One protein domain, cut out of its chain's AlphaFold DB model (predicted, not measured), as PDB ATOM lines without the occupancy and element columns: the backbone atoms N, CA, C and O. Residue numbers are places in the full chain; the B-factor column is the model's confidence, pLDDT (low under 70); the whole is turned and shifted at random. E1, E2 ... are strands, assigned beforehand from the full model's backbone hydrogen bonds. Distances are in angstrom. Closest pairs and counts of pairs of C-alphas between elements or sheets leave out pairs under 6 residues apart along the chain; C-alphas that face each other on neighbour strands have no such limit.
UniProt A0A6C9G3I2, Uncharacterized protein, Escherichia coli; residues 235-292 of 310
ATOM      1  N   ALA A 235     156.939 163.780 145.408       92.12
ATOM      2  CA  ALA A 235     157.291 163.165 144.138       92.12
ATOM      3  C   ALA A 235     157.440 161.648 144.285       92.12
ATOM      4  O   ALA A 235     157.938 161.156 145.300       92.12
ATOM      5  N   ARG A 236     157.046 160.908 143.249       92.88
ATOM      6  CA  ARG A 236     157.285 159.467 143.130       92.88
ATOM      7  C   ARG A 236     157.670 159.130 141.701       92.88
ATOM      8  O   ARG A 236     156.868 159.332 140.796       92.88
ATOM      9  N   LEU A 237     158.856 158.560 141.528       92.81
ATOM     10  CA  LEU A 237     159.298 157.981 140.266       92.81
ATOM     11  C   LEU A 237     159.176 156.459 140.346       92.81
ATOM     12  O   LEU A 237     159.677 155.850 141.291       92.81
ATOM     13  N   GLN A 238     158.504 155.856 139.371       92.50
ATOM     14  CA  GLN A 238     158.379 154.411 139.238       92.50
ATOM     15  C   GLN A 238     159.009 153.936 137.944       92.50
ATOM     16  O   GLN A 238     158.847 154.542 136.889       92.50
ATOM     17  N   ASP A 239     159.668 152.796 138.033       94.31
ATOM     18  CA  ASP A 239     160.135 152.060 136.879       94.31
ATOM     19  C   ASP A 239     159.089 151.012 136.489       94.31
ATOM     20  O   ASP A 239     158.793 150.092 137.257       94.31
ATOM     21  N   LYS A 240     158.496 151.186 135.309       93.50
ATOM     22  CA  LYS A 240     157.424 150.331 134.791       93.50
ATOM     23  C   LYS A 240     157.930 149.304 133.776       93.50
ATOM     24  O   LYS A 240     157.126 148.497 133.312       93.50
ATOM     25  N   ALA A 241     159.232 149.297 133.472       93.38
ATOM     26  CA  ALA A 241     159.848 148.400 132.496       93.38
ATOM     27  C   ALA A 241     159.096 148.405 131.143       93.38
ATOM     28  O   ALA A 241     158.795 149.475 130.610       93.38
ATOM     29  N   ASP A 242     158.801 147.222 130.600       91.38
ATOM     30  CA  ASP A 242     158.007 147.014 129.384       91.38
ATOM     31  C   ASP A 242     156.497 147.061 129.691       91.38
ATOM     32  O   ASP A 242     155.787 146.056 129.641       91.38
ATOM     33  N   PHE A 243     156.003 148.237 130.086       90.56
ATOM     34  CA  PHE A 243     154.607 148.415 130.507       90.56
ATOM     35  C   PHE A 243     153.594 148.160 129.381       90.56
ATOM     36  O   PHE A 243     152.465 147.746 129.643       90.56
ATOM     37  N   TYR A 244     154.010 148.399 128.137       86.69
ATOM     38  CA  TYR A 244     153.187 148.244 126.940       86.69
ATOM     39  C   TYR A 244     153.391 146.893 126.239       86.69
ATOM     40  O   TYR A 244     152.803 146.665 125.185       86.69
ATOM     41  N   TYR A 245     154.159 145.980 126.846       86.50
ATOM     42  CA  TYR A 245     154.385 144.615 126.364       86.50
ATOM     43  C   TYR A 245     154.902 144.541 124.920       86.50
ATOM     44  O   TYR A 245     154.487 143.663 124.158       86.50
ATOM     45  N   LEU A 246     155.811 145.444 124.545       85.88
ATOM     46  CA  LEU A 246     156.434 145.456 123.221       85.88
ATOM     47  C   LEU A 246     157.353 144.244 123.013       85.88
ATOM     48  O   LEU A 246     157.484 143.760 121.891       85.88
ATOM     49  N   GLN A 247     157.944 143.715 124.093       89.31
ATOM     50  CA  GLN A 247     158.800 142.519 124.111       89.31
ATOM     51  C   GLN A 247     160.009 142.569 123.161       89.31
ATOM     52  O   GLN A 247     160.619 141.538 122.875       89.31
ATOM     53  N   ASP A 248     160.372 143.754 122.682       92.44
ATOM     54  CA  ASP A 248     161.451 143.980 121.721       92.44
ATOM     55  C   ASP A 248     162.594 144.830 122.291       92.44
ATOM     56  O   ASP A 248     163.546 145.137 121.576       92.44
ATOM     57  N   GLU A 249     162.504 145.200 123.575       92.69
ATOM     58  CA  GLU A 249     163.469 146.060 124.270       92.69
ATOM     59  C   GLU A 249     163.682 147.419 123.570       92.69
ATOM     60  O   GLU A 249     164.729 148.052 123.717       92.69
ATOM     61  N   SER A 250     162.691 147.893 122.807       90.38
ATOM     62  CA  SER A 250     162.768 149.173 122.093       90.38
ATOM     63  C   SER A 250     162.707 150.376 123.034       90.38
ATOM     64  O   SER A 250     163.384 151.380 122.802       90.38
ATOM     65  N   CYS A 251     161.929 150.289 124.116       91.00
ATOM     66  CA  CYS A 251     161.816 151.347 125.112       91.00
ATOM     67  C   CYS A 251     161.467 150.812 126.506       91.00
ATOM     68  O   CYS A 251     160.886 149.741 126.676       91.00
ATOM     69  N   ARG A 252     161.830 151.593 127.522       93.38
ATOM     70  CA  ARG A 252     161.461 151.404 128.926       93.38
ATOM     71  C   ARG A 252     160.586 152.569 129.374       93.38
ATOM     72  O   ARG A 252     160.835 153.706 128.979       93.38
ATOM     73  N   VAL A 253     159.597 152.304 130.224       94.62
ATOM     74  CA  VAL A 253     158.694 153.337 130.751       94.62
ATOM     75  C   VAL A 253     159.091 153.742 132.171       94.62
ATOM     76  O   VAL A 253     159.140 152.904 133.074       94.62
ATOM     77  N   LEU A 254     159.324 155.039 132.376       95.12
ATOM     78  CA  LEU A 254     159.444 155.660 133.697       95.12
ATOM     79  C   LEU A 254     158.215 156.526 133.977       95.12
ATOM     80  O   LEU A 254     157.875 157.395 133.182       95.12
ATOM     81  N   GLU A 255     157.552 156.322 135.110       94.19
ATOM     82  CA  GLU A 255     156.333 157.041 135.494       94.19
ATOM     83  C   GLU A 255     156.628 157.994 136.659       94.19
ATOM     84  O   GLU A 255     156.980 157.564 137.759       94.19
ATOM     85  N   LEU A 256     156.477 159.298 136.427       93.12
ATOM     86  CA  LEU A 256     156.640 160.345 137.431       93.12
ATOM     87  C   LEU A 256     155.281 160.840 137.912       93.12
ATOM     88  O   LEU A 256     154.464 161.300 137.116       93.12
ATOM     89  N   TYR A 257     155.095 160.845 139.227       93.56
ATOM     90  CA  TYR A 257     154.067 161.625 139.904       93.56
ATOM     91  C   TYR A 257     154.707 162.809 140.622       93.56
ATOM     92  O   TYR A 257     155.663 162.621 141.376       93.56
ATOM     93  N   LEU A 258     154.134 163.996 140.446       92.75
ATOM     94  CA  LEU A 258     154.330 165.164 141.302       92.75
ATOM     95  C   LEU A 258     152.993 165.509 141.957       92.75
ATOM     96  O   LEU A 258     151.955 165.451 141.294       92.75
ATOM     97  N   ALA A 259     152.998 165.826 143.250       91.88
ATOM     98  CA  ALA A 259     151.763 166.039 143.994       91.88
ATOM     99  C   ALA A 259     151.889 167.095 145.096       91.88
ATOM    100  O   ALA A 259     152.974 167.370 145.613       91.88
ATOM    101  N   GLU A 260     150.758 167.709 145.435       92.31
ATOM    102  CA  GLU A 260     150.643 168.621 146.574       92.31
ATOM    103  C   GLU A 260     150.632 167.867 147.912       92.31
ATOM    104  O   GLU A 260     150.427 166.657 147.967       92.31
ATOM    105  N   GLU A 261     150.831 168.591 149.017       90.75
ATOM    106  CA  GLU A 261     150.978 168.012 150.362       90.75
ATOM    107  C   GLU A 261     149.780 167.139 150.778       90.75
ATOM    108  O   GLU A 261     149.961 166.119 151.438       90.75
ATOM    109  N   GLY A 262     148.567 167.504 150.344       91.25
ATOM    110  CA  GLY A 262     147.324 166.789 150.654       91.25
ATOM    111  C   GLY A 262     147.085 165.500 149.859       91.25
ATOM    112  O   GLY A 262     146.075 164.827 150.094       91.25
ATOM    113  N   VAL A 263     147.983 165.141 148.937       92.62
ATOM    114  CA  VAL A 263     147.875 163.939 148.103       92.62
ATOM    115  C   VAL A 263     148.934 162.920 148.510       92.62
ATOM    116  O   VAL A 263     150.124 163.200 148.470       92.62
ATOM    117  N   GLY A 264     148.517 161.712 148.880       92.69
ATOM    118  CA  GLY A 264     149.405 160.596 149.196       92.69
ATOM    119  C   GLY A 264     149.790 159.790 147.956       92.69
ATOM    120  O   GLY A 264     148.921 159.335 147.211       92.69
ATOM    121  N   LEU A 265     151.095 159.554 147.780       94.06
ATOM    122  CA  LEU A 265     151.668 158.785 146.662       94.06
ATOM    123  C   LEU A 265     152.144 157.368 147.042       94.06
ATOM    124  O   LEU A 265     152.836 156.725 146.256       94.06
ATOM    125  N   ALA A 266     151.827 156.863 148.236       89.75
ATOM    126  CA  ALA A 266     152.316 155.552 148.687       89.75
ATOM    127  C   ALA A 266     151.681 154.370 147.926       89.75
ATOM    128  O   ALA A 266     152.361 153.399 147.608       89.75
ATOM    129  N   GLU A 267     150.393 154.477 147.604       85.69
ATOM    130  CA  GLU A 267     149.616 153.438 146.920       85.69
ATOM    131  C   GLU A 267     149.725 153.555 145.401       85.69
ATOM    132  O   GLU A 267     150.025 154.629 144.886       85.69
ATOM    133  N   THR A 268     149.429 152.484 144.658       80.62
ATOM    134  CA  THR A 268     149.469 152.473 143.179       80.62
ATOM    135  C   THR A 268     148.796 153.705 142.570       80.62
ATOM    136  O   THR A 268     149.386 154.361 141.710       80.62
ATOM    137  N   TRP A 269     147.625 154.073 143.091       85.00
ATOM    138  CA  TRP A 269     146.893 155.277 142.711       85.00
ATOM    139  C   TRP A 269     147.064 156.386 143.755       85.00
ATOM    140  O   TRP A 269     146.987 156.094 144.951       85.00
ATOM    141  N   PRO A 270     147.255 157.653 143.335       90.69
ATOM    142  CA  PRO A 270     147.231 158.786 144.252       90.69
ATOM    143  C   PRO A 270     145.921 158.843 145.044       90.69
ATOM    144  O   PRO A 270     144.847 158.565 144.509       90.69
ATOM    145  N   THR A 271     146.002 159.222 146.317       92.00
ATOM    146  CA  THR A 271     144.834 159.347 147.206       92.00
ATOM    147  C   THR A 271     144.850 160.686 147.934       92.00
ATOM    148  O   THR A 271     145.910 161.276 148.106       92.00
ATOM    149  N   GLY A 272     143.696 161.176 148.388       91.25
ATOM    150  CA  GLY A 272     143.596 162.457 149.098       91.25
ATOM    151  C   GLY A 272     143.145 163.612 148.205       91.25
ATOM    152  O   GLY A 272     142.508 163.390 147.178       91.25
ATOM    153  N   ASN A 273     143.433 164.842 148.634       88.81
ATOM    154  CA  ASN A 273     142.943 166.067 148.000       88.81
ATOM    155  C   ASN A 273     144.110 166.969 147.597       88.81
ATOM    156  O   ASN A 273     144.941 167.319 148.430       88.81
ATOM    157  N   GLY A 274     144.123 167.394 146.337       87.06
ATOM    158  CA  GLY A 274     145.115 168.316 145.792       87.06
ATOM    159  C   GLY A 274     145.411 168.018 144.327       87.06
ATOM    160  O   GLY A 274     144.859 167.083 143.739       87.06
ATOM    161  N   ARG A 275     146.277 168.832 143.731       86.19
ATOM    162  CA  ARG A 275     146.741 168.649 142.353       86.19
ATOM    163  C   ARG A 275     147.719 167.474 142.271       86.19
ATOM    164  O   ARG A 275     148.533 167.253 143.170       86.19
ATOM    165  N   VAL A 276     147.661 166.759 141.151       89.06
ATOM    166  CA  VAL A 276     148.622 165.724 140.759       89.06
ATOM    167  C   VAL A 276     148.997 165.928 139.300       89.06
ATOM    168  O   VAL A 276     148.131 166.162 138.461       89.06
ATOM    169  N   LEU A 277     150.285 165.800 139.002       88.62
ATOM    170  CA  LEU A 277     150.803 165.669 137.649       88.62
ATOM    171  C   LEU A 277     151.387 164.264 137.494       88.62
ATOM    172  O   LEU A 277     152.287 163.890 138.244       88.62
ATOM    173  N   LYS A 278     150.879 163.504 136.522       91.50
ATOM    174  CA  LYS A 278     151.432 162.215 136.099       91.50
ATOM    175  C   LYS A 278     152.058 162.381 134.716       91.50
ATOM    176  O   LYS A 278     151.383 162.849 133.804       91.50
ATOM    177  N   VAL A 279     153.308 161.958 134.555       91.44
ATOM    178  CA  VAL A 279     154.000 161.929 133.259       91.44
ATOM    179  C   VAL A 279     154.658 160.569 133.069       91.44
ATOM    180  O   VAL A 279     155.364 160.095 133.957       91.44
ATOM    181  N   GLU A 280     154.437 159.947 131.915       93.00
ATOM    182  CA  GLU A 280     155.137 158.729 131.503       93.00
ATOM    183  C   GLU A 280     156.208 159.083 130.470       93.00
ATOM    184  O   GLU A 280     155.931 159.712 129.449       93.00
ATOM    185  N   PHE A 281     157.444 158.689 130.754       93.88
ATOM    186  CA  PHE A 281     158.601 158.907 129.902       93.88
ATOM    187  C   PHE A 281     158.983 157.595 129.233       93.88
ATOM    188  O   PHE A 281     159.271 156.608 129.910       93.88
ATOM    189  N   PHE A 282     159.048 157.616 127.907       92.81
ATOM    190  CA  PHE A 282     159.691 156.567 127.131       92.81
ATOM    191  C   PHE A 282     161.189 156.866 127.068       92.81
ATOM    192  O   PHE A 282     161.602 157.918 126.576       92.81
ATOM    193  N   VAL A 283     162.001 155.961 127.607       93.88
ATOM    194  CA  VAL A 283     163.465 156.066 127.636       93.88
ATOM    195  C   VAL A 283     164.092 154.837 126.983       93.88
ATOM    196  O   VAL A 283     163.423 153.824 126.779       93.88
ATOM    197  N   GLU A 284     165.381 154.906 126.651       94.12
ATOM    198  CA  GLU A 284     166.106 153.745 126.125       94.12
ATOM    199  C   GLU A 284     166.044 152.578 127.119       94.12
ATOM    200  O   GLU A 284     166.156 152.782 128.332       94.12
ATOM    201  N   TRP A 285     165.920 151.348 126.619       95.25
ATOM    202  CA  TRP A 285     165.819 150.158 127.472       95.25
ATOM    203  C   TRP A 285     166.982 150.011 128.458       95.25
ATOM    204  O   TRP A 285     166.783 149.639 129.616       95.25
ATOM    205  N   ALA A 286     168.185 150.376 128.014       94.25
ATOM    206  CA  ALA A 286     169.418 150.313 128.790       94.25
ATOM    207  C   ALA A 286     169.578 151.443 129.831       94.25
ATOM    208  O   ALA A 286     170.622 151.523 130.476       94.25
ATOM    209  N   THR A 287     168.581 152.321 129.998       94.00
ATOM    210  CA  THR A 287     168.634 153.430 130.960       94.00
ATOM    211  C   THR A 287     168.840 152.916 132.386       94.00
ATOM    212  O   THR A 287     168.057 152.108 132.888       94.00
ATOM    213  N   ASP A 288     169.862 153.437 133.071       92.44
ATOM    214  CA  ASP A 288     170.052 153.213 134.504       92.44
ATOM    215  C   ASP A 288     169.031 154.029 135.305       92.44
ATOM    216  O   ASP A 288     169.223 155.209 135.605       92.44
ATOM    217  N   VAL A 289     167.937 153.371 135.680       89.19
ATOM    218  CA  VAL A 289     166.816 153.978 136.410       89.19
ATOM    219  C   VAL A 289     167.196 154.489 137.800       89.19
ATOM    220  O   VAL A 289     166.479 155.312 138.368       89.19
ATOM    221  N   THR A 290     168.332 154.049 138.359       90.00
ATOM    222  CA  THR A 290     168.817 154.548 139.656       90.00
ATOM    223  C   THR A 290     169.317 155.989 139.577       90.00
ATOM    224  O   THR A 290     169.345 156.680 140.595       90.00
ATOM    225  N   GLN A 291     169.659 156.462 138.374       90.44
ATOM    226  CA  GLN A 291     170.038 157.852 138.110       90.44
ATOM    227  C   GLN A 291     168.824 158.757 137.840       90.44
ATOM    228  O   GLN A 291     168.986 159.962 137.652       90.44
ATOM    229  N   GLY A 292     167.607 158.203 137.855       89.62
ATOM    230  CA  GLY A 292     166.368 158.930 137.594       89.62
ATOM    231  C   GLY A 292     166.027 159.035 136.106       89.62
ATOM    232  O   GLY A 292     166.401 158.186 135.300       89.62
TER     233      GLY A 292
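AT A GLANCE: This is residues 235 to 292 of the 310 residues of an uncharacterized protein of Escherichia coli (UniProt A0A6C9G3I2). With little regular structure, the model is a long, twisted three-strand ribbon with loops at both ends, residues 242 to 251 and 260 to 275, and a tail, residues 284 to 292, that folds back. The printed part has 58 residues with three named strands, a meander E1 E2 E3, each the antiparallel neighbour of the one before, and no named helix. It is all strand, with 23 residues in named elements, loose, radius of gyration of the C-alphas 13.0 A, spanning 39 by 23 by 15 A.

HOW THE PARTS SIT: E1, residues 235 to 241, and E2, residues 252 to 259, form an antiparallel hairpin at 163 degrees; N 238 and O 255 are 2.8 A apart, within hydrogen-bond range. E3, residues 276 to 283, forms a hairpin with E2, antiparallel at 162 degrees, N 256 and O 279 2.8 A apart. The sheet is twisted, its C-alphas up to 4.3 A off its best plane.

IN THESE COORDINATES: E1 begins at C-alpha 235 (157.291, 163.165, 144.138) and measures 19.0 A, E2 23.1 A, and E3 22.0 A, ending at C-alpha 283 (163.465, 156.066, 127.636).

THE WHOLE: The farthest C-alphas, Asp 248 and Gly 262, are 39.5 A apart. The E2 to E3 link is long, with residues 263 to 264 paired antiparallel with 271 to 272. The printed part has no cut, and no printed residue is under 70 in pLDDT.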